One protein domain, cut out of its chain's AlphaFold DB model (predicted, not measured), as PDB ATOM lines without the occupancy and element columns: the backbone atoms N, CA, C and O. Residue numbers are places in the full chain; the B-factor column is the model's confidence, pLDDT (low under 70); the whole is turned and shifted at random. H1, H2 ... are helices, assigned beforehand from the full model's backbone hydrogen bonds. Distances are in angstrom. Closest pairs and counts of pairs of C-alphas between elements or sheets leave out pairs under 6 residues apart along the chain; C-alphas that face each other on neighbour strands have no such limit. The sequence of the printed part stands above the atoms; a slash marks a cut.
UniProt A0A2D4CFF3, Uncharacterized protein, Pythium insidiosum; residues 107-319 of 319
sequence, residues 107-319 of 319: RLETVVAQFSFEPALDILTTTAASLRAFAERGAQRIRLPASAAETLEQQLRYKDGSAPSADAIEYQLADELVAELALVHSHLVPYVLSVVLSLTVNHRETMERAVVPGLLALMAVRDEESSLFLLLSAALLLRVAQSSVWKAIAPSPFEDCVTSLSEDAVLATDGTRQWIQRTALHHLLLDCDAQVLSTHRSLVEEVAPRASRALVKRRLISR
ATOM      1  N   ARG A 107     142.890 122.223 136.094       45.47
ATOM      2  CA  ARG A 107     142.057 123.111 135.284       45.47
ATOM      3  C   ARG A 107     141.898 124.498 135.918       45.47
ATOM      4  O   ARG A 107     142.079 125.491 135.224       45.47
ATOM      5  N   LEU A 108     141.620 124.571 137.217       44.25
ATOM      6  CA  LEU A 108     141.436 125.807 137.977       44.25
ATOM      7  C   LEU A 108     142.749 126.579 138.154       44.25
ATOM      8  O   LEU A 108     142.750 127.798 138.026       44.25
ATOM      9  N   GLU A 109     143.883 125.890 138.297       48.41
ATOM     10  CA  GLU A 109     145.212 126.528 138.269       48.41
ATOM     11  C   GLU A 109     145.472 127.269 136.945       48.41
ATOM     12  O   GLU A 109     145.977 128.392 136.936       48.41
ATOM     13  N   THR A 110     145.076 126.660 135.822       48.34
ATOM     14  CA  THR A 110     145.259 127.233 134.479       48.34
ATOM     15  C   THR A 110     144.376 128.461 134.262       48.34
ATOM     16  O   THR A 110     144.819 129.431 133.652       48.34
ATOM     17  N   VAL A 111     143.142 128.425 134.771       45.97
ATOM     18  CA  VAL A 111     142.199 129.548 134.709       45.97
ATOM     19  C   VAL A 111     142.692 130.680 135.608       45.97
ATOM     20  O   VAL A 111     142.841 131.796 135.134       45.97
ATOM     21  N   VAL A 112     143.048 130.403 136.866       49.12
ATOM     22  CA  VAL A 112     143.513 131.419 137.826       49.12
ATOM     23  C   VAL A 112     144.765 132.151 137.339       49.12
ATOM     24  O   VAL A 112     144.849 133.367 137.477       49.12
ATOM     25  N   ALA A 113     145.704 131.454 136.693       50.88
ATOM     26  CA  ALA A 113     146.916 132.064 136.143       50.88
ATOM     27  C   ALA A 113     146.662 133.096 135.020       50.88
ATOM     28  O   ALA A 113     147.565 133.862 134.684       50.88
ATOM     29  N   GLN A 114     145.462 133.123 134.430       48.47
ATOM     30  CA  GLN A 114     145.099 134.034 133.336       48.47
ATOM     31  C   GLN A 114     144.499 135.363 133.818       48.47
ATOM     32  O   GLN A 114     144.325 136.276 133.008       48.47
ATOM     33  N   PHE A 115     144.205 135.511 135.114       50.00
ATOM     34  CA  PHE A 115     143.550 136.703 135.655       50.00
ATOM     35  C   PHE A 115     144.439 137.437 136.663       50.00
ATOM     36  O   PHE A 115     145.158 136.834 137.455       50.00
ATOM     37  N   SER A 116     144.357 138.769 136.647       51.12
ATOM     38  CA  SER A 116     144.860 139.619 137.732       51.12
ATOM     39  C   SER A 116     143.698 139.905 138.675       51.12
ATOM     40  O   SER A 116     142.656 140.408 138.251       51.12
ATOM     41  N   PHE A 117     143.862 139.534 139.941       60.03
ATOM     42  CA  PHE A 117     142.813 139.635 140.960       60.03
ATOM     43  C   PHE A 117     143.023 140.817 141.903       60.03
ATOM     44  O   PHE A 117     142.115 141.163 142.653       60.03
ATOM     45  N   GLU A 118     144.185 141.468 141.846       59.09
ATOM     46  CA  GLU A 118     144.519 142.633 142.663       59.09
ATOM     47  C   GLU A 118     143.476 143.761 142.542       59.09
ATOM     48  O   GLU A 118     143.019 144.238 143.581       59.09
ATOM     49  N   PRO A 119     142.978 144.134 141.339       62.16
ATOM     50  CA  PRO A 119     141.942 145.164 141.229       62.16
ATOM     51  C   PRO A 119     140.614 144.746 141.876       62.16
ATOM     52  O   PRO A 119     139.944 145.553 142.521       62.16
ATOM     53  N   ALA A 120     140.234 143.470 141.737       60.97
ATOM     54  CA  ALA A 120     139.023 142.931 142.355       60.97
ATOM     55  C   ALA A 120     139.139 142.922 143.886       60.97
ATOM     56  O   ALA A 120     138.183 143.268 144.581       60.97
ATOM     57  N   LEU A 121     140.313 142.559 144.404       62.81
ATOM     58  CA  LEU A 121     140.622 142.531 145.829       62.81
ATOM     59  C   LEU A 121     140.569 143.936 146.451       62.81
ATOM     60  O   LEU A 121     139.946 144.115 147.502       62.81
ATOM     61  N   ASP A 122     141.149 144.940 145.793       66.38
ATOM     62  CA  ASP A 122     141.135 146.331 146.262       66.38
ATOM     63  C   ASP A 122     139.710 146.903 146.308       66.38
ATOM     64  O   ASP A 122     139.297 147.502 147.309       66.38
ATOM     65  N   ILE A 123     138.909 146.679 145.257       68.06
ATOM     66  CA  ILE A 123     137.509 147.132 145.209       68.06
ATOM     67  C   ILE A 123     136.674 146.416 146.280       68.06
ATOM     68  O   ILE A 123     135.876 147.058 146.975       68.06
ATOM     69  N   LEU A 124     136.864 145.105 146.442       70.19
ATOM     70  CA  LEU A 124     136.148 144.291 147.423       70.19
ATOM     71  C   LEU A 124     136.433 144.758 148.856       70.19
ATOM     72  O   LEU A 124     135.502 145.011 149.623       70.19
ATOM     73  N   THR A 125     137.708 144.912 149.213       69.88
ATOM     74  CA  THR A 125     138.127 145.318 150.565       69.88
ATOM     75  C   THR A 125     137.707 146.753 150.889       69.88
ATOM     76  O   THR A 125     137.200 147.013 151.983       69.88
ATOM     77  N   THR A 126     137.803 147.671 149.922       73.31
ATOM     78  CA  THR A 126     137.339 149.062 150.072       73.31
ATOM     79  C   THR A 126     135.822 149.140 150.272       73.31
ATOM     80  O   THR A 126     135.324 149.901 151.113       73.31
ATOM     81  N   THR A 127     135.063 148.331 149.527       69.19
ATOM     82  CA  THR A 127     133.600 148.264 149.654       69.19
ATOM     83  C   THR A 127     133.200 147.684 151.011       69.19
ATOM     84  O   THR A 127     132.346 148.260 151.688       69.19
ATOM     85  N   ALA A 128     133.875 146.625 151.470       72.06
ATOM     86  CA  ALA A 128     133.621 146.013 152.773       72.06
ATOM     87  C   ALA A 128     133.895 146.980 153.931       72.06
ATOM     88  O   ALA A 128     133.064 147.116 154.831       72.06
ATOM     89  N   ALA A 129     135.006 147.721 153.878       71.50
ATOM     90  CA  ALA A 129     135.314 148.758 154.861       71.50
ATOM     91  C   ALA A 129     134.236 149.857 154.895       71.50
ATOM     92  O   ALA A 129     133.838 150.318 155.967       71.50
ATOM     93  N   SER A 130     133.712 150.240 153.728       69.50
ATOM     94  CA  SER A 130     132.644 151.239 153.616       69.50
ATOM     95  C   SER A 130     131.319 150.747 154.208       69.50
ATOM     96  O   SER A 130     130.645 151.503 154.908       69.50
ATOM     97  N   LEU A 131     130.951 149.483 153.966       67.50
ATOM     98  CA  LEU A 131     129.760 148.864 154.556       67.50
ATOM     99  C   LEU A 131     129.867 148.765 156.077       67.50
ATOM    100  O   LEU A 131     128.897 149.060 156.772       67.50
ATOM    101  N   ARG A 132     131.049 148.413 156.590       78.19
ATOM    102  CA  ARG A 132     131.301 148.356 158.031       78.19
ATOM    103  C   ARG A 132     131.132 149.721 158.687       78.19
ATOM    104  O   ARG A 132     130.314 149.874 159.589       78.19
ATOM    105  N   ALA A 133     131.808 150.738 158.151       70.56
ATOM    106  CA  ALA A 133     131.686 152.110 158.639       70.56
ATOM    107  C   ALA A 133     130.238 152.627 158.576       70.56
ATOM    108  O   ALA A 133     129.823 153.460 159.380       70.56
ATOM    109  N   PHE A 134     129.455 152.158 157.605       69.62
ATOM    110  CA  PHE A 134     128.046 152.497 157.486       69.62
ATOM    111  C   PHE A 134     127.181 151.817 158.557       69.62
ATOM    112  O   PHE A 134     126.346 152.489 159.169       69.62
ATOM    113  N   ALA A 135     127.391 150.519 158.796       70.81
ATOM    114  CA  ALA A 135     126.697 149.758 159.833       70.81
ATOM    115  C   ALA A 135     126.940 150.371 161.223       70.81
ATOM    116  O   ALA A 135     125.988 150.625 161.959       70.81
ATOM    117  N   GLU A 136     128.191 150.730 161.526       72.25
ATOM    118  CA  GLU A 136     128.587 151.387 162.779       72.25
ATOM    119  C   GLU A 136     127.934 152.766 162.972       72.25
ATOM    120  O   GLU A 136     127.625 153.169 164.092       72.25
ATOM    121  N   ARG A 137     127.691 153.505 161.881       67.62
ATOM    122  CA  ARG A 137     127.072 154.843 161.914       67.62
ATOM    123  C   ARG A 137     125.540 154.815 161.936       67.62
ATOM    124  O   ARG A 137     124.927 155.876 162.039       67.62
ATOM    125  N   GLY A 138     124.909 153.643 161.808       53.94
ATOM    126  CA  GLY A 138     123.450 153.483 161.883       53.94
ATOM    127  C   GLY A 138     122.659 154.183 160.766       53.94
ATOM    128  O   GLY A 138     121.474 154.480 160.931       53.94
ATOM    129  N   ALA A 139     123.292 154.488 159.631       52.12
ATOM    130  CA  ALA A 139     122.626 155.179 158.533       52.12
ATOM    131  C   ALA A 139     121.651 154.242 157.780       52.12
ATOM    132  O   ALA A 139     121.798 153.025 157.768       52.12
ATOM    133  N   GLN A 140     120.608 154.802 157.152       45.72
ATOM    134  CA  GLN A 140     119.496 154.026 156.562       45.72
ATOM    135  C   GLN A 140     119.594 153.794 155.042       45.72
ATOM    136  O   GLN A 140     118.763 153.087 154.476       45.72
ATOM    137  N   ARG A 141     120.573 154.391 154.348       44.31
ATOM    138  CA  ARG A 141     120.784 154.185 152.905       44.31
ATOM    139  C   ARG A 141     122.216 153.807 152.552       44.31
ATOM    140  O   ARG A 141     123.080 154.679 152.486       44.31
ATOM    141  N   ILE A 142     122.422 152.535 152.225       47.34
ATOM    142  CA  ILE A 142     123.624 152.087 151.524       47.34
ATOM    143  C   ILE A 142     123.544 152.663 150.114       47.34
ATOM    144  O   ILE A 142     122.716 152.250 149.304       47.34
ATOM    145  N   ARG A 143     124.374 153.663 149.826       45.00
ATOM    146  CA  ARG A 143     124.723 153.981 148.446       45.00
ATOM    147  C   ARG A 143     126.015 153.238 148.178       45.00
ATOM    148  O   ARG A 143     127.071 153.687 148.613       45.00
ATOM    149  N   LEU A 144     125.918 152.106 147.483       51.06
ATOM    150  CA  LEU A 144     127.082 151.608 146.763       51.06
ATOM    151  C   LEU A 144     127.627 152.763 145.922       51.06
ATOM    152  O   LEU A 144     126.820 153.522 145.366       51.06
ATOM    153  N   PRO A 145     128.952 152.931 145.815       51.25
ATOM    154  CA  PRO A 145     129.487 153.788 144.776       51.25
ATOM    155  C   PRO A 145     128.913 153.234 143.472       51.25
ATOM    156  O   PRO A 145     129.195 152.092 143.123       51.25
ATOM    157  N   ALA A 146     128.039 153.986 142.798       51.94
ATOM    158  CA  ALA A 146     127.401 153.520 141.564       51.94
ATOM    159  C   ALA A 146     128.462 153.093 140.533       51.94
ATOM    160  O   ALA A 146     128.256 152.160 139.767       51.94
ATOM    161  N   SER A 147     129.641 153.712 140.620       60.66
ATOM    162  CA  SER A 147     130.812 153.381 139.835       60.66
ATOM    163  C   SER A 147     131.537 152.108 140.262       60.66
ATOM    164  O   SER A 147     132.328 151.641 139.469       60.66
ATOM    165  N   ALA A 148     131.366 151.530 141.456       64.62
ATOM    166  CA  ALA A 148     132.214 150.415 141.909       64.62
ATOM    167  C   ALA A 148     131.985 149.140 141.086       64.62
ATOM    168  O   ALA A 148     132.950 148.534 140.634       64.62
ATOM    169  N   ALA A 149     130.724 148.783 140.827       63.62
ATOM    170  CA  ALA A 149     130.386 147.664 139.949       63.62
ATOM    171  C   ALA A 149     130.816 147.939 138.497       63.62
ATOM    172  O   ALA A 149     131.419 147.087 137.859       63.62
ATOM    173  N   GLU A 150     130.590 149.158 137.996       68.88
ATOM    174  CA  GLU A 150     131.020 149.560 136.647       68.88
ATOM    175  C   GLU A 150     132.553 149.598 136.508       68.88
ATOM    176  O   GLU A 150     133.097 149.213 135.479       68.88
ATOM    177  N   THR A 151     133.268 150.024 137.552       69.00
ATOM    178  CA  THR A 151     134.738 150.058 137.619       69.00
ATOM    179  C   THR A 151     135.286 148.642 137.672       69.00
ATOM    180  O   THR A 151     136.238 148.347 136.961       69.00
ATOM    181  N   LEU A 152     134.658 147.752 138.445       71.44
ATOM    182  CA  LEU A 152     134.979 146.327 138.471       71.44
ATOM    183  C   LEU A 152     134.807 145.712 137.070       71.44
ATOM    184  O   LEU A 152     135.736 145.108 136.544       71.44
ATOM    185  N   GLU A 153     133.663 145.958 136.420       69.94
ATOM    186  CA  GLU A 153     133.384 145.520 135.044       69.94
ATOM    187  C   GLU A 153     134.335 146.122 133.997       69.94
ATOM    188  O   GLU A 153     134.513 145.529 132.935       69.94
ATOM    189  N   GLN A 154     134.921 147.299 134.242       69.81
ATOM    190  CA  GLN A 154     135.879 147.951 133.339       69.81
ATOM    191  C   GLN A 154     137.315 147.470 133.560       69.81
ATOM    192  O   GLN A 154     138.036 147.250 132.589       69.81
ATOM    193  N   GLN A 155     137.732 147.312 134.818       65.94
ATOM    194  CA  GLN A 155     139.101 146.953 135.193       65.94
ATOM    195  C   GLN A 155     139.389 145.458 135.051       65.94
ATOM    196  O   GLN A 155     140.540 145.089 134.839       65.94
ATOM    197  N   LEU A 156     138.361 144.609 135.139       60.91
ATOM    198  CA  LEU A 156     138.509 143.155 135.029       60.91
ATOM    199  C   LEU A 156     138.293 142.613 133.612       60.91
ATOM    200  O   LEU A 156     138.323 141.396 133.430       60.91
ATOM    201  N   ARG A 157     138.106 143.483 132.606       59.28
ATOM    202  CA  ARG A 157     138.020 143.054 131.201       59.28
ATOM    203  C   ARG A 157     139.336 142.417 130.768       59.28
ATOM    204  O   ARG A 157     140.407 142.942 131.062       59.28
ATOM    205  N   TYR A 158     139.230 141.309 130.037       53.44
ATOM    206  CA  TYR A 158     140.353 140.563 129.469       53.44
ATOM    207  C   TYR A 158     141.472 141.453 128.926       53.44
ATOM    208  O   TYR A 158     141.222 142.340 128.108       53.44
ATOM    209  N   LYS A 159     142.718 141.132 129.294       46.28
ATOM    210  CA  LYS A 159     143.906 141.734 128.674       46.28
ATOM    211  C   LYS A 159     144.020 141.402 127.180       46.28
ATOM    212  O   LYS A 159     144.442 142.273 126.431       46.28
ATOM    213  N   ASP A 160     143.584 140.210 126.750       44.72
ATOM    214  CA  ASP A 160     143.909 139.676 125.412       44.72
ATOM    215  C   ASP A 160     142.715 139.144 124.587       44.72
ATOM    216  O   ASP A 160     142.892 138.363 123.653       44.72
ATOM    217  N   GLY A 161     141.482 139.573 124.877       42.22
ATOM    218  CA  GLY A 161     140.340 139.439 123.950       42.22
ATOM    219  C   GLY A 161     139.924 138.020 123.521       42.22
ATOM    220  O   GLY A 161     139.087 137.886 122.630       42.22
ATOM    221  N   SER A 162     140.459 136.965 124.132       43.31
ATOM    222  CA  SER A 162     140.085 135.577 123.852       43.31
ATOM    223  C   SER A 162     139.337 135.005 125.051       43.31
ATOM    224  O   SER A 162     139.930 134.604 126.045       43.31
ATOM    225  N   ALA A 163     138.007 135.003 124.954       44.09
ATOM    226  CA  ALA A 163     137.153 134.296 125.897       44.09
ATOM    227  C   ALA A 163     137.328 132.783 125.674       44.09
ATOM    228  O   ALA A 163     137.094 132.317 124.551       44.09
ATOM    229  N   PRO A 164     137.741 131.992 126.676       46.44
ATOM    230  CA  PRO A 164     137.638 130.551 126.559       46.44
ATOM    231  C   PRO A 164     136.152 130.172 126.552       46.44
ATOM    232  O   PRO A 164     135.383 130.598 127.403       46.44
ATOM    233  N   SER A 165     135.739 129.389 125.556       52.00
ATOM    234  CA  SER A 165     134.424 128.755 125.520       52.00
ATOM    235  C   SER A 165     134.504 127.418 126.261       52.00
ATOM    236  O   SER A 165     134.942 126.419 125.678       52.00
ATOM    237  N   ALA A 166     134.129 127.385 127.542       53.59
ATOM    238  CA  ALA A 166     134.059 126.146 128.317       53.59
ATOM    239  C   ALA A 166     133.006 126.202 129.444       53.59
ATOM    240  O   ALA A 166     133.304 125.856 130.586       53.59
ATOM    241  N   ASP A 167     131.761 126.565 129.116       55.97
ATOM    242  CA  ASP A 167     130.640 126.755 130.059       55.97
ATOM    243  C   ASP A 167     130.500 125.655 131.135       55.97
ATOM    244  O   ASP A 167     130.254 125.933 132.307       55.97
ATOM    245  N   ALA A 168     130.689 124.381 130.773       50.41
ATOM    246  CA  ALA A 168     130.562 123.270 131.722       50.41
ATOM    247  C   ALA A 168     131.716 123.193 132.741       50.41
ATOM    248  O   ALA A 168     131.516 122.761 133.875       50.41
ATOM    249  N   ILE A 169     132.923 123.593 132.335       55.53
ATOM    250  CA  ILE A 169     134.111 123.617 133.200       55.53
ATOM    251  C   ILE A 169     134.031 124.831 134.122       55.53
ATOM    252  O   ILE A 169     134.316 124.723 135.309       55.53
ATOM    253  N   GLU A 170     133.588 125.958 133.576       60.16
ATOM    254  CA  GLU A 170     133.338 127.202 134.292       60.16
ATOM    255  C   GLU A 170     132.316 127.021 135.421       60.16
ATOM    256  O   GLU A 170     132.577 127.411 136.558       60.16
ATOM    257  N   TYR A 171     131.209 126.329 135.150       62.66
ATOM    258  CA  TYR A 171     130.198 126.038 136.166       62.66
ATOM    259  C   TYR A 171     130.740 125.197 137.337       62.66
ATOM    260  O   TYR A 171     130.504 125.536 138.495       62.66
ATOM    261  N   GLN A 172     131.485 124.121 137.052       60.34
ATOM    262  CA  GLN A 172     132.110 123.289 138.094       60.34
ATOM    263  C   GLN A 172     133.124 124.086 138.920       60.34
ATOM    264  O   GLN A 172     133.190 123.929 140.133       60.34
ATOM    265  N   LEU A 173     133.863 124.986 138.266       61.62
ATOM    266  CA  LEU A 173     134.804 125.892 138.914       61.62
ATOM    267  C   LEU A 173     134.130 126.784 139.952       61.62
ATOM    268  O   LEU A 173     134.636 126.960 141.055       61.62
ATOM    269  N   ALA A 174     133.004 127.381 139.570       66.00
ATOM    270  CA  ALA A 174     132.260 128.275 140.438       66.00
ATOM    271  C   ALA A 174     131.688 127.537 141.649       66.00
ATOM    272  O   ALA A 174     131.760 128.058 142.760       66.00
ATOM    273  N   ASP A 175     131.167 126.330 141.441       65.69
ATOM    274  CA  ASP A 175     130.641 125.491 142.518       65.69
ATOM    275  C   ASP A 175     131.751 125.080 143.505       65.69
ATOM    276  O   ASP A 175     131.606 125.262 144.715       65.69
ATOM    277  N   GLU A 176     132.913 124.652 142.995       62.53
ATOM    278  CA  GLU A 176     134.103 124.363 143.808       62.53
ATOM    279  C   GLU A 176     134.557 125.597 144.606       62.53
ATOM    280  O   GLU A 176     134.822 125.498 145.802       62.53
ATOM    281  N   LEU A 177     134.600 126.783 143.990       63.78
ATOM    282  CA  LEU A 177     135.014 128.017 144.668       63.78
ATOM    283  C   LEU A 177     134.032 128.454 145.761       63.78
ATOM    284  O   LEU A 177     134.459 128.924 146.816       63.78
ATOM    285  N   VAL A 178     132.726 128.296 145.537       69.88
ATOM    286  CA  VAL A 178     131.699 128.554 146.558       69.88
ATOM    287  C   VAL A 178     131.826 127.558 147.712       69.88
ATOM    288  O   VAL A 178     131.741 127.960 148.874       69.88
ATOM    289  N   ALA A 179     132.078 126.280 147.422       65.50
ATOM    290  CA  ALA A 179     132.307 125.267 148.445       65.50
ATOM    291  C   ALA A 179     133.576 125.563 149.267       65.50
ATOM    292  O   ALA A 179     133.546 125.523 150.498       65.50
ATOM    293  N   GLU A 180     134.670 125.960 148.615       60.25
ATOM    294  CA  GLU A 180     135.901 126.399 149.286       60.25
ATOM    295  C   GLU A 180     135.654 127.641 150.154       60.25
ATOM    296  O   GLU A 180     136.134 127.721 151.286       60.25
ATOM    297  N   LEU A 181     134.825 128.587 149.698       63.44
ATOM    298  CA  LEU A 181     134.400 129.736 150.502       63.44
ATOM    299  C   LEU A 181     133.584 129.359 151.739       63.44
ATOM    300  O   LEU A 181     133.436 130.214 152.610       63.44
ATOM    301  N   ALA A 182     133.087 128.134 151.890       65.75
ATOM    302  CA  ALA A 182     132.505 127.679 153.153       65.75
ATOM    303  C   ALA A 182     133.585 127.206 154.141       65.75
ATOM    304  O   ALA A 182     133.446 127.401 155.346       65.75
ATOM    305  N   LEU A 183     134.678 126.632 153.630       61.00
ATOM    306  CA  LEU A 183     135.677 125.899 154.415       61.00
ATOM    307  C   LEU A 183     136.959 126.697 154.695       61.00
ATOM    308  O   LEU A 183     137.695 126.389 155.633       61.00
ATOM    309  N   VAL A 184     137.256 127.715 153.884       56.03
ATOM    310  CA  VAL A 184     138.527 128.444 153.949       56.03
ATOM    311  C   VAL A 184     138.646 129.298 155.224       56.03
ATOM    312  O   VAL A 184     137.649 129.759 155.765       56.03
ATOM    313  N   HIS A 185     139.851 129.573 155.718       53.38
ATOM    314  CA  HIS A 185     140.031 130.497 156.846       53.38
ATOM    315  C   HIS A 185     139.676 131.948 156.464       53.38
ATOM    316  O   HIS A 185     139.874 132.362 155.322       53.38
ATOM    317  N   SER A 186     139.228 132.741 157.439       58.00
ATOM    318  CA  SER A 186     138.803 134.148 157.294       58.00
ATOM    319  C   SER A 186     139.718 135.036 156.458       58.00
ATOM    320  O   SER A 186     139.271 135.763 155.575       58.00
ATOM    321  N   HIS A 187     141.021 134.948 156.708       52.81
ATOM    322  CA  HIS A 187     142.038 135.758 156.047       52.81
ATOM    323  C   HIS A 187     142.200 135.428 154.553       52.81
ATOM    324  O   HIS A 187     142.753 136.238 153.817       52.81
ATOM    325  N   LEU A 188     141.708 134.271 154.093       51.19
ATOM    326  CA  LEU A 188     141.756 133.845 152.690       51.19
ATOM    327  C   LEU A 188     140.463 134.156 151.921       51.19
ATOM    328  O   LEU A 188     140.489 134.233 150.695       51.19
ATOM    329  N   VAL A 189     139.351 134.401 152.623       63.06
ATOM    330  CA  VAL A 189     138.055 134.791 152.039       63.06
ATOM    331  C   VAL A 189     138.158 135.938 151.021       63.06
ATOM    332  O   VAL A 189     137.606 135.780 149.932       63.06
ATOM    333  N   PRO A 190     138.855 137.067 151.283       56.94
ATOM    334  CA  PRO A 190     138.908 138.161 150.313       56.94
ATOM    335  C   PRO A 190     139.625 137.764 149.014       56.94
ATOM    336  O   PRO A 190     139.227 138.207 147.939       56.94
ATOM    337  N   TYR A 191     140.620 136.876 149.085       58.53
ATOM    338  CA  TYR A 191     141.333 136.379 147.908       58.53
ATOM    339  C   TYR A 191     140.452 135.444 147.081       58.53
ATOM    340  O   TYR A 191     140.305 135.651 145.879       58.53
ATOM    341  N   VAL A 192     139.793 134.468 147.710       60.47
ATOM    342  CA  VAL A 192     138.892 133.551 146.993       60.47
ATOM    343  C   VAL A 192     137.703 134.314 146.393       60.47
ATOM    344  O   VAL A 192     137.358 134.101 145.232       60.47
ATOM    345  N   LEU A 193     137.134 135.285 147.117       67.12
ATOM    346  CA  LEU A 193     136.082 136.153 146.579       67.12
ATOM    347  C   LEU A 193     136.565 137.023 145.419       67.12
ATOM    348  O   LEU A 193     135.808 137.218 144.474       67.12
ATOM    349  N   SER A 194     137.802 137.524 145.446       63.84
ATOM    350  CA  SER A 194     138.351 138.276 144.311       63.84
ATOM    351  C   SER A 194     138.422 137.422 143.037       63.84
ATOM    352  O   SER A 194     138.095 137.913 141.957       63.84
ATOM    353  N   VAL A 195     138.724 136.123 143.168       64.56
ATOM    354  CA  VAL A 195     138.685 135.162 142.055       64.56
ATOM    355  C   VAL A 195     137.257 134.966 141.557       64.56
ATOM    356  O   VAL A 195     137.005 135.094 140.360       64.56
ATOM    357  N   VAL A 196     136.310 134.730 142.468       70.69
ATOM    358  CA  VAL A 196     134.884 134.588 142.135       70.69
ATOM    359  C   VAL A 196     134.350 135.826 141.407       70.69
ATOM    360  O   VAL A 196     133.661 135.695 140.395       70.69
ATOM    361  N   LEU A 197     134.695 137.028 141.875       71.88
ATOM    362  CA  LEU A 197     134.307 138.289 141.242       71.88
ATOM    363  C   LEU A 197     134.861 138.401 139.820       71.88
ATOM    364  O   LEU A 197     134.096 138.664 138.891       71.88
ATOM    365  N   SER A 198     136.159 138.155 139.637       65.94
ATOM    366  CA  SER A 198     136.802 138.208 138.320       65.94
ATOM    367  C   SER A 198     136.211 137.213 137.333       65.94
ATOM    368  O   SER A 198     136.009 137.552 136.168       65.94
ATOM    369  N   LEU A 199     135.883 136.005 137.786       66.94
ATOM    370  CA  LEU A 199     135.261 134.993 136.939       66.94
ATOM    371  C   LEU A 199     133.824 135.365 136.568       66.94
ATOM    372  O   LEU A 199     133.451 135.292 135.399       66.94
ATOM    373  N   THR A 200     133.030 135.824 137.535       74.25
ATOM    374  CA  THR A 200     131.608 136.130 137.313       74.25
ATOM    375  C   THR A 200     131.416 137.338 136.396       74.25
ATOM    376  O   THR A 200     130.534 137.326 135.541       74.25
ATOM    377  N   VAL A 201     132.260 138.369 136.520       70.19
ATOM    378  CA  VAL A 201     132.227 139.545 135.632       70.19
ATOM    379  C   VAL A 201     132.528 139.162 134.180       70.19
ATOM    380  O   VAL A 201     131.920 139.710 133.259       70.19
ATOM    381  N   ASN A 202     133.437 138.209 133.968       62.31
ATOM    382  CA  ASN A 202     133.889 137.812 132.636       62.31
ATOM    383  C   ASN A 202     133.028 136.712 131.985       62.31
ATOM    384  O   ASN A 202     132.950 136.668 130.759       62.31
ATOM    385  N   HIS A 203     132.355 135.869 132.775       64.06
ATOM    386  CA  HIS A 203     131.594 134.692 132.318       64.06
ATOM    387  C   HIS A 203     130.159 134.671 132.870       64.06
ATOM    388  O   HIS A 203     129.694 133.718 133.498       64.06
ATOM    389  N   ARG A 204     129.456 135.782 132.654       66.56
ATOM    390  CA  ARG A 204     128.262 136.180 133.406       66.56
ATOM    391  C   ARG A 204     127.120 135.157 133.452       66.56
ATOM    392  O   ARG A 204     126.628 134.863 134.532       66.56
ATOM    393  N   GLU A 205     126.674 134.605 132.323       67.88
ATOM    394  CA  GLU A 205     125.435 133.803 132.314       67.88
ATOM    395  C   GLU A 205     125.572 132.441 133.008       67.88
ATOM    396  O   GLU A 205     124.686 132.041 133.770       67.88
ATOM    397  N   THR A 206     126.673 131.729 132.765       67.50
ATOM    398  CA  THR A 206     126.885 130.386 133.315       67.50
ATOM    399  C   THR A 206     127.363 130.449 134.768       67.50
ATOM    400  O   THR A 206     126.873 129.688 135.606       67.50
ATOM    401  N   MET A 207     128.239 131.408 135.099       72.44
ATOM    402  CA  MET A 207     128.773 131.580 136.457       72.44
ATOM    403  C   MET A 207     127.737 132.109 137.446       72.44
ATOM    404  O   MET A 207     127.735 131.684 138.601       72.44
ATOM    405  N   GLU A 208     126.826 132.996 137.020       77.81
ATOM    406  CA  GLU A 208     125.809 133.551 137.921       77.81
ATOM    407  C   GLU A 208     124.974 132.437 138.580       77.81
ATOM    408  O   GLU A 208     124.689 132.522 139.770       77.81
ATOM    409  N   ARG A 209     124.643 131.350 137.867       76.12
ATOM    410  CA  ARG A 209     123.830 130.249 138.426       76.12
ATOM    411  C   ARG A 209     124.479 129.531 139.606       76.12
ATOM    412  O   ARG A 209     123.758 129.155 140.523       76.12
ATOM    413  N   ALA A 210     125.794 129.339 139.576       74.62
ATOM    414  CA  ALA A 210     126.526 128.666 140.648       74.62
ATOM    415  C   ALA A 210     126.888 129.643 141.779       74.62
ATOM    416  O   ALA A 210     126.701 129.352 142.958       74.62
ATOM    417  N   VAL A 211     127.354 130.842 141.421       80.56
ATOM    418  CA  VAL A 211     127.895 131.813 142.380       80.56
ATOM    419  C   VAL A 211     126.797 132.533 143.163       80.56
ATOM    420  O   VAL A 211     126.923 132.725 144.371       80.56
ATOM    421  N   VAL A 212     125.719 132.955 142.495       84.31
ATOM    422  CA  VAL A 212     124.725 133.863 143.085       84.31
ATOM    423  C   VAL A 212     124.005 133.250 144.297       84.31
ATOM    424  O   VAL A 212     123.988 133.904 145.346       84.31
ATOM    425  N   PRO A 213     123.445 132.025 144.222       79.75
ATOM    426  CA  PRO A 213     122.809 131.403 145.384       79.75
ATOM    427  C   PRO A 213     123.833 131.077 146.480       79.75
ATOM    428  O   PRO A 213     123.578 131.300 147.663       79.75
ATOM    429  N   GLY A 214     125.025 130.624 146.072       82.44
ATOM    430  CA  GLY A 214     126.126 130.277 146.964       82.44
ATOM    431  C   GLY A 214     126.576 131.431 147.855       82.44
ATOM    432  O   GLY A 214     126.702 131.267 149.065       82.44
ATOM    433  N   LEU A 215     126.755 132.628 147.289       85.12
ATOM    434  CA  LEU A 215     127.190 133.809 148.045       85.12
ATOM    435  C   LEU A 215     126.217 134.212 149.158       85.12
ATOM    436  O   LEU A 215     126.663 134.651 150.218       85.12
ATOM    437  N   LEU A 216     124.907 134.073 148.930       84.56
ATOM    438  CA  LEU A 216     123.903 134.366 149.955       84.56
ATOM    439  C   LEU A 216     123.862 133.267 151.020       84.56
ATOM    440  O   LEU A 216     123.867 133.584 152.207       84.56
ATOM    441  N   ALA A 217     123.910 131.994 150.615       84.50
ATOM    442  CA  ALA A 217     123.944 130.862 151.542       84.50
ATOM    443  C   ALA A 217     125.177 130.897 152.467       84.50
ATOM    444  O   ALA A 217     125.085 130.603 153.657       84.50
ATOM    445  N   LEU A 218     126.330 131.338 151.956       85.75
ATOM    446  CA  LEU A 218     127.558 131.483 152.741       85.75
ATOM    447  C   LEU A 218     127.426 132.480 153.903       85.75
ATOM    448  O   LEU A 218     128.136 132.334 154.900       85.75
ATOM    449  N   MET A 219     126.513 133.457 153.829       86.56
ATOM    450  CA  MET A 219     126.262 134.388 154.941       86.56
ATOM    451  C   MET A 219     125.594 133.711 156.146       86.56
ATOM    452  O   MET A 219     125.718 134.213 157.265       86.56
ATOM    453  N   ALA A 220     124.897 132.592 155.934       80.56
ATOM    454  CA  ALA A 220     124.308 131.795 157.007       80.56
ATOM    455  C   ALA A 220     125.359 130.913 157.702       80.56
ATOM    456  O   ALA A 220     125.320 130.727 158.914       80.56
ATOM    457  N   VAL A 221     126.332 130.407 156.937       79.69
ATOM    458  CA  VAL A 221     127.338 129.440 157.417       79.69
ATOM    459  C   VAL A 221     128.536 130.120 158.091       79.69
ATOM    460  O   VAL A 221     129.174 129.543 158.966       79.69
ATOM    461  N   ARG A 222     128.877 131.349 157.691       79.69
ATOM    462  CA  ARG A 222     130.072 132.060 158.173       79.69
ATOM    463  C   ARG A 222     129.792 132.875 159.430       79.69
ATOM    464  O   ARG A 222     128.966 133.779 159.390       79.69
ATOM    465  N   ASP A 223     130.535 132.629 160.508       77.12
ATOM    466  CA  ASP A 223     130.365 133.333 161.798       77.12
ATOM    467  C   ASP A 223     131.187 134.620 161.945       77.12
ATOM    468  O   ASP A 223     130.905 135.455 162.802       77.12
ATOM    469  N   GLU A 224     132.194 134.819 161.102       78.12
ATOM    470  CA  GLU A 224     133.125 135.936 161.247       78.12
ATOM    471  C   GLU A 224     132.595 137.207 160.580       78.12
ATOM    472  O   GLU A 224     132.387 137.258 159.366       78.12
ATOM    473  N   GLU A 225     132.477 138.278 161.362       81.62
ATOM    474  CA  GLU A 225     131.974 139.578 160.911       81.62
ATOM    475  C   GLU A 225     132.694 140.108 159.657       81.62
ATOM    476  O   GLU A 225     132.059 140.564 158.706       81.62
ATOM    477  N   SER A 226     134.028 140.012 159.615       74.69
ATOM    478  CA  SER A 226     134.829 140.451 158.464       74.69
ATOM    479  C   SER A 226     134.475 139.694 157.184       74.69
ATOM    480  O   SER A 226     134.372 140.300 156.118       74.69
ATOM    481  N   SER A 227     134.248 138.387 157.296       79.94
ATOM    482  CA  SER A 227     133.871 137.517 156.182       79.94
ATOM    483  C   SER A 227     132.461 137.856 155.690       79.94
ATOM    484  O   SER A 227     132.227 137.922 154.485       79.94
ATOM    485  N   LEU A 228     131.541 138.175 156.604       85.62
ATOM    486  CA  LEU A 228     130.171 138.572 156.271       85.62
ATOM    487  C   LEU A 228     130.106 139.905 155.507       85.62
ATOM    488  O   LEU A 228     129.370 140.014 154.524       85.62
ATOM    489  N   PHE A 229     130.907 140.907 155.889       82.81
ATOM    490  CA  PHE A 229     130.993 142.163 155.131       82.81
ATOM    491  C   PHE A 229     131.593 141.972 153.735       82.81
ATOM    492  O   PHE A 229     131.157 142.631 152.788       82.81
ATOM    493  N   LEU A 230     132.567 141.070 153.587       82.75
ATOM    494  CA  LEU A 230     133.142 140.725 152.286       82.75
ATOM    495  C   LEU A 230     132.112 140.021 151.392       82.75
ATOM    496  O   LEU A 230     131.951 140.409 150.237       82.75
ATOM    497  N   LEU A 231     131.360 139.057 151.929       89.69
ATOM    498  CA  LEU A 231     130.287 138.375 151.199       89.69
ATOM    499  C   LEU A 231     129.193 139.350 150.756       89.69
ATOM    500  O   LEU A 231     128.773 139.328 149.599       89.69
ATOM    501  N   LEU A 232     128.765 140.252 151.647       84.62
ATOM    502  CA  LEU A 232     127.784 141.280 151.303       84.62
ATOM    503  C   LEU A 232     128.327 142.215 150.219       84.62
ATOM    504  O   LEU A 232     127.620 142.522 149.264       84.62
ATOM    505  N   SER A 233     129.594 142.622 150.316       85.56
ATOM    506  CA  SER A 233     130.245 143.446 149.291       85.56
ATOM    507  C   SER A 233     130.258 142.755 147.932       85.56
ATOM    508  O   SER A 233     129.878 143.369 146.938       85.56
ATOM    509  N   ALA A 234     130.633 141.474 147.889       85.88
ATOM    510  CA  ALA A 234     130.646 140.692 146.661       85.88
ATOM    511  C   ALA A 234     129.242 140.576 146.046       85.88
ATOM    512  O   ALA A 234     129.076 140.819 144.851       85.88
ATOM    513  N   ALA A 235     128.218 140.299 146.860       87.12
ATOM    514  CA  ALA A 235     126.838 140.202 146.389       87.12
ATOM    515  C   ALA A 235     126.334 141.517 145.765       87.12
ATOM    516  O   ALA A 235     125.682 141.509 144.718       87.12
ATOM    517  N   LEU A 236     126.670 142.655 146.376       81.06
ATOM    518  CA  LEU A 236     126.297 143.971 145.860       81.06
ATOM    519  C   LEU A 236     127.066 144.335 144.576       81.06
ATOM    520  O   LEU A 236     126.467 144.856 143.635       81.06
ATOM    521  N   LEU A 237     128.373 144.049 144.521       82.81
ATOM    522  CA  LEU A 237     129.223 144.313 143.351       82.81
ATOM    523  C   LEU A 237     128.787 143.503 142.126       82.81
ATOM    524  O   LEU A 237     128.730 144.046 141.027       82.81
ATOM    525  N   LEU A 238     128.403 142.240 142.327       81.38
ATOM    526  CA  LEU A 238     127.861 141.377 141.272       81.38
ATOM    527  C   LEU A 238     126.411 141.704 140.901       81.38
ATOM    528  O   LEU A 238     125.848 141.068 140.012       81.38
ATOM    529  N   ARG A 239     125.785 142.679 141.575       81.56
ATOM    530  CA  ARG A 239     124.368 143.034 141.396       81.56
ATOM    531  C   ARG A 239     123.475 141.796 141.490       81.56
ATOM    532  O   ARG A 239     122.532 141.652 140.711       81.56
ATOM    533  N   VAL A 240     123.763 140.929 142.467       83.62
ATOM    534  CA  VAL A 240     123.125 139.621 142.674       83.62
ATOM    535  C   VAL A 240     121.604 139.698 142.544       83.62
ATOM    536  O   VAL A 240     121.003 138.878 141.855       83.62
ATOM    537  N   ALA A 241     120.971 140.713 143.135       80.69
ATOM    538  CA  ALA A 241     119.520 140.881 143.098       80.69
ATOM    539  C   ALA A 241     118.939 140.938 141.672       80.69
ATOM    540  O   ALA A 241     117.813 140.510 141.451       80.69
ATOM    541  N   GLN A 242     119.702 141.429 140.695       83.12
ATOM    542  CA  GLN A 242     119.267 141.624 139.310       83.12
ATOM    543  C   GLN A 242     119.578 140.430 138.400       83.12
ATOM    544  O   GLN A 242     119.271 140.482 137.208       83.12
ATOM    545  N   SER A 243     120.176 139.367 138.943       85.56
ATOM    546  CA  SER A 243     120.516 138.171 138.179       85.56
ATOM    547  C   SER A 243     119.272 137.497 137.587       85.56
ATOM    548  O   SER A 243     118.194 137.458 138.185       85.56
ATOM    549  N   SER A 244     119.430 136.922 136.395       85.50
ATOM    550  CA  SER A 244     118.371 136.149 135.737       85.50
ATOM    551  C   SER A 244     118.086 134.808 136.428       85.50
ATOM    552  O   SER A 244     117.019 134.232 136.215       85.50
ATOM    553  N   VAL A 245     118.996 134.349 137.298       85.94
ATOM    554  CA  VAL A 245     118.899 133.096 138.067       85.94
ATOM    555  C   VAL A 245     117.601 133.016 138.868       85.94
ATOM    556  O   VAL A 245     117.002 131.948 138.975       85.94
ATOM    557  N   TRP A 246     117.096 134.154 139.343       88.50
ATOM    558  CA  TRP A 246     115.854 134.224 140.115       88.50
ATOM    559  C   TRP A 246     114.592 133.887 139.321       88.50
ATOM    560  O   TRP A 246     113.543 133.666 139.914       88.50
ATOM    561  N   LYS A 247     114.668 133.844 137.986       86.25
ATOM    562  CA  LYS A 247     113.546 133.446 137.123       86.25
ATOM    563  C   LYS A 247     113.395 131.924 137.019       86.25
ATOM    564  O   LYS A 247     112.438 131.463 136.399       86.25
ATOM    565  N   ALA A 248     114.327 131.147 137.578       81.62
ATOM    566  CA  ALA A 248     114.247 129.693 137.584       81.62
ATOM    567  C   ALA A 248     113.045 129.211 138.415       81.62
ATOM    568  O   ALA A 248     112.870 129.589 139.572       81.62
ATOM    569  N   ILE A 249     112.211 128.374 137.792       67.62
ATOM    570  CA  ILE A 249     110.939 127.914 138.367       67.62
ATOM    571  C   ILE A 249     111.149 126.697 139.283       67.62
ATOM    572  O   ILE A 249     110.441 126.559 140.274       67.62
ATOM    573  N   ALA A 250     112.111 125.817 138.977       70.88
ATOM    574  CA  ALA A 250     112.413 124.640 139.792       70.88
ATOM    575  C   ALA A 250     113.843 124.107 139.535       70.88
ATOM    576  O   ALA A 250     114.189 123.900 138.367       70.88
ATOM    577  N   PRO A 251     114.640 123.817 140.586       72.06
ATOM    578  CA  PRO A 251     114.466 124.318 141.958       72.06
ATOM    579  C   PRO A 251     114.442 125.857 141.966       72.06
ATOM    580  O   PRO A 251     115.034 126.470 141.077       72.06
ATOM    581  N   SER A 252     113.702 126.480 142.894       83.88
ATOM    582  CA  SER A 252     113.579 127.944 142.937       83.88
ATOM    583  C   SER A 252     114.601 128.542 143.911       83.88
ATOM    584  O   SER A 252     114.314 128.659 145.103       83.88
ATOM    585  N   PRO A 253     115.780 128.989 143.429       85.50
ATOM    586  CA  PRO A 253     116.809 129.555 144.300       85.50
ATOM    587  C   PRO A 253     116.320 130.822 145.011       85.50
ATOM    588  O   PRO A 253     116.836 131.182 146.066       85.50
ATOM    589  N   PHE A 254     115.325 131.506 144.435       88.81
ATOM    590  CA  PHE A 254     114.708 132.676 145.040       88.81
ATOM    591  C   PHE A 254     113.972 132.314 146.333       88.81
ATOM    592  O   PHE A 254     114.150 132.997 147.340       88.81
ATOM    593  N   GLU A 255     113.168 131.249 146.316       89.56
ATOM    594  CA  GLU A 255     112.393 130.832 147.486       89.56
ATOM    595  C   GLU A 255     113.309 130.374 148.620       89.56
ATOM    596  O   GLU A 255     113.152 130.836 149.754       89.56
ATOM    597  N   ASP A 256     114.319 129.566 148.291       87.94
ATOM    598  CA  ASP A 256     115.304 129.066 149.251       87.94
ATOM    599  C   ASP A 256     116.076 130.223 149.909       87.94
ATOM    600  O   ASP A 256     116.151 130.316 151.137       87.94
ATOM    601  N   CYS A 257     116.586 131.168 149.107       88.88
ATOM    602  CA  CYS A 257     117.354 132.305 149.618       88.88
ATOM    603  C   CYS A 257     116.498 133.264 150.453       88.88
ATOM    604  O   CYS A 257     116.954 133.749 151.488       88.88
ATOM    605  N   VAL A 258     115.272 133.574 150.019       88.69
ATOM    606  CA  VAL A 258     114.383 134.480 150.766       88.69
ATOM    607  C   VAL A 258     113.968 133.858 152.091       88.69
ATOM    608  O   VAL A 258     113.918 134.576 153.091       88.69
ATOM    609  N   THR A 259     113.696 132.555 152.111       89.69
ATOM    610  CA  THR A 259     113.330 131.833 153.333       89.69
ATOM    611  C   THR A 259     114.498 131.832 154.312       89.69
ATOM    612  O   THR A 259     114.353 132.383 155.400       89.69
ATOM    613  N   SER A 260     115.678 131.365 153.886       88.44
ATOM    614  CA  SER A 260     116.885 131.342 154.727       88.44
ATOM    615  C   SER A 260     117.242 132.733 155.258       88.44
ATOM    616  O   SER A 260     117.317 132.923 156.468       88.44
ATOM    617  N   LEU A 261     117.346 133.754 154.398       85.69
ATOM    618  CA  LEU A 261     117.685 135.110 154.847       85.69
ATOM    619  C   LEU A 261     116.631 135.712 155.787       85.69
ATOM    620  O   LEU A 261     116.970 136.533 156.641       85.69
ATOM    621  N   SER A 262     115.354 135.356 155.620       82.81
ATOM    622  CA  SER A 262     114.281 135.834 156.497       82.81
ATOM    623  C   SER A 262     114.326 135.163 157.864       82.81
ATOM    624  O   SER A 262     114.177 135.856 158.872       82.81
ATOM    625  N   GLU A 263     114.545 133.849 157.900       86.31
ATOM    626  CA  GLU A 263     114.717 133.079 159.132       86.31
ATOM    627  C   GLU A 263     115.946 133.565 159.896       86.31
ATOM    628  O   GLU A 263     115.838 133.973 161.056       86.31
ATOM    629  N   ASP A 264     117.085 133.649 159.217       82.69
ATOM    630  CA  ASP A 264     118.342 134.061 159.822       82.69
ATOM    631  C   ASP A 264     118.259 135.493 160.372       82.69
ATOM    632  O   ASP A 264     118.644 135.750 161.513       82.69
ATOM    633  N   ALA A 265     117.641 136.423 159.631       73.44
ATOM    634  CA  ALA A 265     117.454 137.804 160.082       73.44
ATOM    635  C   ALA A 265     116.576 137.939 161.343       73.44
ATOM    636  O   ALA A 265     116.622 138.975 162.027       73.44
ATOM    637  N   VAL A 266     115.727 136.949 161.629       77.56
ATOM    638  CA  VAL A 266     114.900 136.892 162.842       77.56
ATOM    639  C   VAL A 266     115.645 136.192 163.976       77.56
ATOM    640  O   VAL A 266     115.556 136.653 165.114       77.56
ATOM    641  N   LEU A 267     116.377 135.119 163.671       79.12
ATOM    642  CA  LEU A 267     117.074 134.280 164.647       79.12
ATOM    643  C   LEU A 267     118.423 134.854 165.105       79.12
ATOM    644  O   LEU A 267     118.877 134.527 166.201       79.12
ATOM    645  N   ALA A 268     119.059 135.714 164.308       74.50
ATOM    646  CA  ALA A 268     120.350 136.302 164.639       74.50
ATOM    647  C   ALA A 268     120.290 137.124 165.939       74.50
ATOM    648  O   ALA A 268     119.568 138.118 166.047       74.50
ATOM    649  N   THR A 269     121.098 136.709 166.918       72.06
ATOM    650  CA  THR A 269     121.249 137.372 168.221       72.06
ATOM    651  C   THR A 269     122.270 138.507 168.193       72.06
ATOM    652  O   THR A 269     122.195 139.419 169.013       72.06
ATOM    653  N   ASP A 270     123.219 138.456 167.256       80.31
ATOM    654  CA  ASP A 270     124.192 139.519 167.014       80.31
ATOM    655  C   ASP A 270     123.593 140.610 166.113       80.31
ATOM    656  O   ASP A 270     123.056 140.335 165.035       80.31
ATOM    657  N   GLY A 271     123.717 141.863 166.553       79.00
ATOM    658  CA  GLY A 271     123.217 143.030 165.833       79.00
ATOM    659  C   GLY A 271     123.878 143.213 164.468       79.00
ATOM    660  O   GLY A 271     123.198 143.625 163.525       79.00
ATOM    661  N   THR A 272     125.161 142.864 164.328       80.88
ATOM    662  CA  THR A 272     125.879 143.014 163.055       80.88
ATOM    663  C   THR A 272     125.438 141.962 162.048       80.88
ATOM    664  O   THR A 272     125.014 142.316 160.946       80.88
ATOM    665  N   ARG A 273     125.434 140.680 162.427       84.38
ATOM    666  CA  ARG A 273     124.898 139.602 161.578       84.38
ATOM    667  C   ARG A 273     123.446 139.865 161.168       84.38
ATOM    668  O   ARG A 273     123.121 139.782 159.983       84.38
ATOM    669  N   GLN A 274     122.598 140.270 162.116       80.19
ATOM    670  CA  GLN A 274     121.209 140.629 161.829       80.19
ATOM    671  C   GLN A 274     121.114 141.787 160.822       80.19
ATOM    672  O   GLN A 274     120.265 141.769 159.926       80.19
ATOM    673  N   TRP A 275     121.965 142.806 160.956       83.00
ATOM    674  CA  TRP A 275     122.009 143.927 160.020       83.00
ATOM    675  C   TRP A 275     122.429 143.479 158.615       83.00
ATOM    676  O   TRP A 275     121.783 143.873 157.639       83.00
ATOM    677  N   ILE A 276     123.446 142.621 158.501       83.31
ATOM    678  CA  ILE A 276     123.941 142.096 157.219       83.31
ATOM    679  C   ILE A 276     122.853 141.280 156.514       83.31
ATOM    680  O   ILE A 276     122.538 141.563 155.359       83.31
ATOM    681  N   GLN A 277     122.216 140.339 157.211       83.94
ATOM    682  CA  GLN A 277     121.174 139.478 156.634       83.94
ATOM    683  C   GLN A 277     119.947 140.279 156.193       83.94
ATOM    684  O   GLN A 277     119.454 140.108 155.078       83.94
ATOM    685  N   ARG A 278     119.493 141.240 157.011       76.94
ATOM    686  CA  ARG A 278     118.410 142.160 156.618       76.94
ATOM    687  C   ARG A 278     118.782 143.000 155.408       76.94
ATOM    688  O   ARG A 278     117.930 143.270 154.567       76.94
ATOM    689  N   THR A 279     120.032 143.437 155.333       80.69
ATOM    690  CA  THR A 279     120.532 144.226 154.209       80.69
ATOM    691  C   THR A 279     120.567 143.397 152.930       80.69
ATOM    692  O   THR A 279     120.055 143.859 151.911       80.69
ATOM    693  N   ALA A 280     121.089 142.172 152.989       83.25
ATOM    694  CA  ALA A 280     121.085 141.236 151.870       83.25
ATOM    695  C   ALA A 280     119.651 140.941 151.397       83.25
ATOM    696  O   ALA A 280     119.353 141.066 150.209       83.25
ATOM    697  N   LEU A 281     118.733 140.664 152.332       80.25
ATOM    698  CA  LEU A 281     117.316 140.439 152.040       80.25
ATOM    699  C   LEU A 281     116.661 141.667 151.395       80.25
ATOM    700  O   LEU A 281     115.943 141.544 150.407       80.25
ATOM    701  N   HIS A 282     116.897 142.868 151.930       79.00
ATOM    702  CA  HIS A 282     116.362 144.095 151.343       79.00
ATOM    703  C   HIS A 282     116.920 144.351 149.949       79.00
ATOM    704  O   HIS A 282     116.150 144.721 149.068       79.00
ATOM    705  N   HIS A 283     118.215 144.135 149.735       80.62
ATOM    706  CA  HIS A 283     118.808 144.270 148.413       80.62
ATOM    707  C   HIS A 283     118.152 143.304 147.420       80.62
ATOM    708  O   HIS A 283     117.675 143.740 146.373       80.62
ATOM    709  N   LEU A 284     118.009 142.025 147.786       80.50
ATOM    710  CA  LEU A 284     117.329 141.033 146.954       80.50
ATOM    711  C   LEU A 284     115.883 141.453 146.644       80.50
ATOM    712  O   LEU A 284     115.503 141.557 145.483       80.50
ATOM    713  N   LEU A 285     115.074 141.776 147.653       77.88
ATOM    714  CA  LEU A 285     113.651 142.089 147.464       77.88
ATOM    715  C   LEU A 285     113.389 143.426 146.746       77.88
ATOM    716  O   LEU A 285     112.358 143.581 146.080       77.88
ATOM    717  N   LEU A 286     114.276 144.416 146.892       79.31
ATOM    718  CA  LEU A 286     114.088 145.763 146.336       79.31
ATOM    719  C   LEU A 286     114.722 145.961 144.967       79.31
ATOM    720  O   LEU A 286     114.211 146.778 144.199       79.31
ATOM    721  N   ASP A 287     115.765 145.205 144.638       79.25
ATOM    722  CA  ASP A 287     116.469 145.360 143.367       79.25
ATOM    723  C   ASP A 287     116.176 144.217 142.382       79.25
ATOM    724  O   ASP A 287     116.427 144.380 141.189       79.25
ATOM    725  N   CYS A 288     115.545 143.118 142.820       81.69
ATOM    726  CA  CYS A 288     115.117 142.023 141.937       81.69
ATOM    727  C   CYS A 288     114.034 142.430 140.931       81.69
ATOM    728  O   CYS A 288     113.267 143.364 141.175       81.69
ATOM    729  N   ASP A 289     113.959 141.730 139.795       85.12
ATOM    730  CA  ASP A 289     112.918 141.907 138.781       85.12
ATOM    731  C   ASP A 289     111.519 141.842 139.424       85.12
ATOM    732  O   ASP A 289     111.196 140.939 140.199       85.12
ATOM    733  N   ALA A 290     110.664 142.818 139.111       85.19
ATOM    734  CA  ALA A 290     109.324 142.871 139.685       85.19
ATOM    735  C   ALA A 290     108.457 141.685 139.258       85.19
ATOM    736  O   ALA A 290     107.544 141.333 139.998       85.19
ATOM    737  N   GLN A 291     108.734 141.065 138.105       86.75
ATOM    738  CA  GLN A 291     108.034 139.850 137.696       86.75
ATOM    739  C   GLN A 291     108.325 138.702 138.663       86.75
ATOM    740  O   GLN A 291     107.380 138.099 139.163       86.75
ATOM    741  N   VAL A 292     109.595 138.471 139.015       87.75
ATOM    742  CA  VAL A 292     109.986 137.461 140.018       87.75
ATOM    743  C   VAL A 292     109.285 137.749 141.345       87.75
ATOM    744  O   VAL A 292     108.597 136.891 141.892       87.75
ATOM    745  N   LEU A 293     109.357 138.996 141.816       86.00
ATOM    746  CA  LEU A 293     108.721 139.395 143.072       86.00
ATOM    747  C   LEU A 293     107.191 139.231 143.050       86.00
ATOM    748  O   LEU A 293     106.590 138.931 144.079       86.00
ATOM    749  N   SER A 294     106.552 139.430 141.893       87.12
ATOM    750  CA  SER A 294     105.110 139.228 141.724       87.12
ATOM    751  C   SER A 294     104.722 137.750 141.743       87.12
ATOM    752  O   SER A 294     103.726 137.403 142.377       87.12
ATOM    753  N   THR A 295     105.534 136.885 141.125       89.88
ATOM    754  CA  THR A 295     105.335 135.431 141.100       89.88
ATOM    755  C   THR A 295     105.439 134.840 142.504       89.88
ATOM    756  O   THR A 295     104.575 134.070 142.908       89.88
ATOM    757  N   HIS A 296     106.433 135.270 143.284       88.50
ATOM    758  CA  HIS A 296     106.692 134.759 144.637       88.50
ATOM    759  C   HIS A 296     106.077 135.634 145.745       88.50
ATOM    760  O   HIS A 296     106.523 135.624 146.895       88.50
ATOM    761  N   ARG A 297     105.047 136.427 145.426       88.06
ATOM    762  CA  ARG A 297     104.463 137.393 146.368       88.06
ATOM    763  C   ARG A 297     103.912 136.733 147.634       88.06
ATOM    764  O   ARG A 297     104.091 137.285 148.718       88.06
ATOM    765  N   SER A 298     103.217 135.603 147.498       89.06
ATOM    766  CA  SER A 298     102.634 134.872 148.631       89.06
ATOM    767  C   SER A 298     103.710 134.456 149.630       89.06
ATOM    768  O   SER A 298     103.572 134.755 150.812       89.06
ATOM    769  N   LEU A 299     104.811 133.886 149.132       90.75
ATOM    770  CA  LEU A 299     105.962 133.505 149.946       90.75
ATOM    771  C   LEU A 299     106.510 134.710 150.713       90.75
ATOM    772  O   LEU A 299     106.637 134.666 151.930       90.75
ATOM    773  N   VAL A 300     106.784 135.823 150.026       86.38
ATOM    774  CA  VAL A 300     107.336 137.023 150.676       86.38
ATOM    775  C   VAL A 300     106.382 137.575 151.742       86.38
ATOM    776  O   VAL A 300     106.829 138.061 152.781       86.38
ATOM    777  N   GLU A 301     105.067 137.516 151.521       88.75
ATOM    778  CA  GLU A 301     104.079 137.934 152.521       88.75
ATOM    779  C   GLU A 301     104.034 137.014 153.754       88.75
ATOM    780  O   GLU A 301     103.694 137.496 154.846       88.75
ATOM    781  N   GLU A 302     104.414 135.748 153.593       89.56
ATOM    782  CA  GLU A 302     104.469 134.726 154.636       89.56
ATOM    783  C   GLU A 302     105.767 134.796 155.453       89.56
ATOM    784  O   GLU A 302     105.704 135.009 156.665       89.56
ATOM    785  N   VAL A 303     106.931 134.697 154.800       87.75
ATOM    786  CA  VAL A 303     108.217 134.476 155.490       87.75
ATOM    787  C   VAL A 303     108.967 135.763 155.834       87.75
ATOM    788  O   VAL A 303     109.681 135.815 156.834       87.75
ATOM    789  N   ALA A 304     108.801 136.842 155.059       79.12
ATOM    790  CA  ALA A 304     109.656 138.013 155.233       79.12
ATOM    791  C   ALA A 304     109.295 138.848 156.486       79.12
ATOM    792  O   ALA A 304     108.115 139.004 156.853       79.12
ATOM    793  N   PRO A 305     110.280 139.509 157.126       79.56
ATOM    794  CA  PRO A 305     110.031 140.417 158.239       79.56
ATOM    795  C   PRO A 305     109.022 141.522 157.887       79.56
ATOM    796  O   PRO A 305     108.931 141.985 156.748       79.56
ATOM    797  N   ARG A 306     108.258 141.998 158.885       78.25
ATOM    798  CA  ARG A 306     107.184 143.000 158.683       78.25
ATOM    799  C   ARG A 306     107.652 144.245 157.917       78.25
ATOM    800  O   ARG A 306     106.926 144.731 157.051       78.25
ATOM    801  N   ALA A 307     108.849 144.747 158.222       73.06
ATOM    802  CA  ALA A 307     109.423 145.912 157.551       73.06
ATOM    803  C   ALA A 307     109.691 145.639 156.060       73.06
ATOM    804  O   ALA A 307     109.279 146.424 155.207       73.06
ATOM    805  N   SER A 308     110.292 144.492 155.740       76.88
ATOM    806  CA  SER A 308     110.595 144.063 154.370       76.88
ATOM    807  C   SER A 308     109.316 143.849 153.551       76.88
ATOM    808  O   SER A 308     109.212 144.335 152.425       76.88
ATOM    809  N   ARG A 309     108.276 143.250 154.152       79.00
ATOM    810  CA  ARG A 309     106.945 143.105 153.531       79.00
ATOM    811  C   ARG A 309     106.303 144.440 153.182       79.00
ATOM    812  O   ARG A 309     105.750 144.595 152.095       79.00
ATOM    813  N   ALA A 310     106.370 145.415 154.088       71.81
ATOM    814  CA  ALA A 310     105.820 146.745 153.841       71.81
ATOM    815  C   ALA A 310     106.519 147.442 152.661       71.81
ATOM    816  O   ALA A 310     105.860 148.108 151.860       71.81
ATOM    817  N   LEU A 311     107.835 147.257 152.527       73.25
ATOM    818  CA  LEU A 311     108.612 147.800 151.415       73.25
ATOM    819  C   LEU A 311     108.246 147.134 150.080       73.25
ATOM    820  O   LEU A 311     107.984 147.835 149.103       73.25
ATOM    821  N   VAL A 312     108.135 145.803 150.055       75.19
ATOM    822  CA  VAL A 312     107.713 145.039 148.868       75.19
ATOM    823  C   VAL A 312     106.307 145.435 148.418       75.19
ATOM    824  O   VAL A 312     106.098 145.719 147.239       75.19
ATOM    825  N   LYS A 313     105.355 145.550 149.354       79.50
ATOM    826  CA  LYS A 313     103.990 146.006 149.044       79.50
ATOM    827  C   LYS A 313     103.992 147.385 148.391       79.50
ATOM    828  O   LYS A 313     103.341 147.567 147.370       79.50
ATOM    829  N   ARG A 314     104.754 148.346 148.929       75.56
ATOM    830  CA  ARG A 314     104.876 149.687 148.326       75.56
ATOM    831  C   ARG A 314     105.444 149.628 146.910       75.56
ATOM    832  O   ARG A 314     104.910 150.290 146.030       75.56
ATOM    833  N   ARG A 315     106.481 148.816 146.692       75.88
ATOM    834  CA  ARG A 315     107.143 148.654 145.392       75.88
ATOM    835  C   ARG A 315     106.210 148.093 144.317       75.88
ATOM    836  O   ARG A 315     106.235 148.573 143.187       75.88
ATOM    837  N   LEU A 316     105.400 147.094 144.668       77.94
ATOM    838  CA  LEU A 316     104.455 146.461 143.744       77.94
ATOM    839  C   LEU A 316     103.217 147.326 143.459       77.94
ATOM    840  O   LEU A 316     102.597 147.141 142.423       77.94
ATOM    841  N   ILE A 317     102.865 148.263 144.348       75.12
ATOM    842  CA  ILE A 317     101.763 149.225 144.145       75.12
ATOM    843  C   ILE A 317     102.208 150.428 143.293       75.12
ATOM    844  O   ILE A 317     101.389 151.042 142.620       75.12
ATOM    845  N   SER A 318     103.492 150.798 143.335       56.97
ATOM    846  CA  SER A 318     104.038 151.957 142.612       56.97
ATOM    847  C   SER A 318     104.382 151.699 141.134       56.97
ATOM    848  O   SER A 318     105.084 152.513 140.536       56.97
ATOM    849  N   ARG A 319     103.957 150.569 140.564       49.34
ATOM    850  CA  ARG A 319     104.096 150.213 139.144       49.34
ATOM    851  C   ARG A 319     102.718 149.981 138.548       49.34
ATOM    852  O   ARG A 319     102.555 150.339 137.365       49.34
TER     853      ARG A 319
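What this domain is: This is residues 107 to 319 of the 319 residues of an uncharacterized protein of Pythium insidiosum (UniProt A0A2D4CFF3). Helices stand side by side in two rows: H4, H6, H9 and H12 make one, and H5, H7, H10 and H13 make the other, running the opposite way. The long helix H2 crosses the outside of the second row over H5 and H7, H3 folds back beside H2, and H6 and H7 lie near the middle of the whole. The printed part has 213 residues with thirteen named helices, H1 to H13 in chain order, and no named strand; its class is all helix. It is compact, with a radius of gyration of the C-alphas of 16.9 A and spans of 48 by 37 by 31 A.

How they stand to each other: Start at H1, residues 107 to 112, which touches no helix. Next, H2, residues 118 to 136, touches H5, residues 186 to 202, with its residues 118 to 125 alone, at a steep tilt of 63 degrees; the closest C-alphas, of Leu 121 and Ser 194, are 5.1 A apart. H3, residues 146 to 155, makes a hairpin with H2, the closest C-alphas being those of Ala 120 and Leu 152, 6.6 A apart. H4, residues 167 to 183, H5, H6, residues 204 to 221, H7, residues 225 to 237, H9, residues 253 to 267, and H10, residues 271 to 287, form a bundle, up and down, each running against the one before it. H6 and H7 are the hub, touching five helices each. H4 and H6 touch, the same way at a shallow tilt of 13 degrees, closest at the C-alphas of Asp 175 and Ala 210, 5.5 A. H8, residues 244 to 247, only just touches H6, with 3 pairs of C-alphas within 8 A, the closest those of Arg 209 and Val 245, 5.7 A. H11, residues 290 to 295, touches no helix. H12, residues 297 to 303, touches H9, closest at the C-alphas of Thr 259 and Val 303, 6.1 A. H13, residues 306 to 317, touches H10 at residues 281 to 286 of H10 alone, closest at the C-alphas of His 282 and Ser 308, 6.5 A. Every O i to N i+4 pair is within hydrogen-bond range in H1, H2, H7 and H9 to H13; H3 has 5 of 6, H4 12 of 13, H5 11 of 13 and H6 6 of 14, with 7 of 15 O i to N i+3 pairs, while H8 is too short for an i+4 pair.

Where its parts are: Find C-alpha 107 at (142.057, 123.111, 135.284), where H1 begins. H2 runs 27.1 A from C-alpha 118 at (144.519, 142.633, 142.663); H4 spans 24.9 A, H5 25.4 A, H6 25.0 A, with a kink of 29 degrees near residue 211, H9 20.9 A and H10 23.6 A. H13 ends at C-alpha 317, (101.763, 149.225, 144.145).

The domain as a whole: The C-alphas farthest apart, of Thr 110 and Ile 317, are 49.7 A apart. The printed part has no cut, and the link from H3 to H4, 11 residues, is long. The mean pLDDT of the printed part is 71.4; look for low values in residues 107 to 123 and 153 to 195, among others.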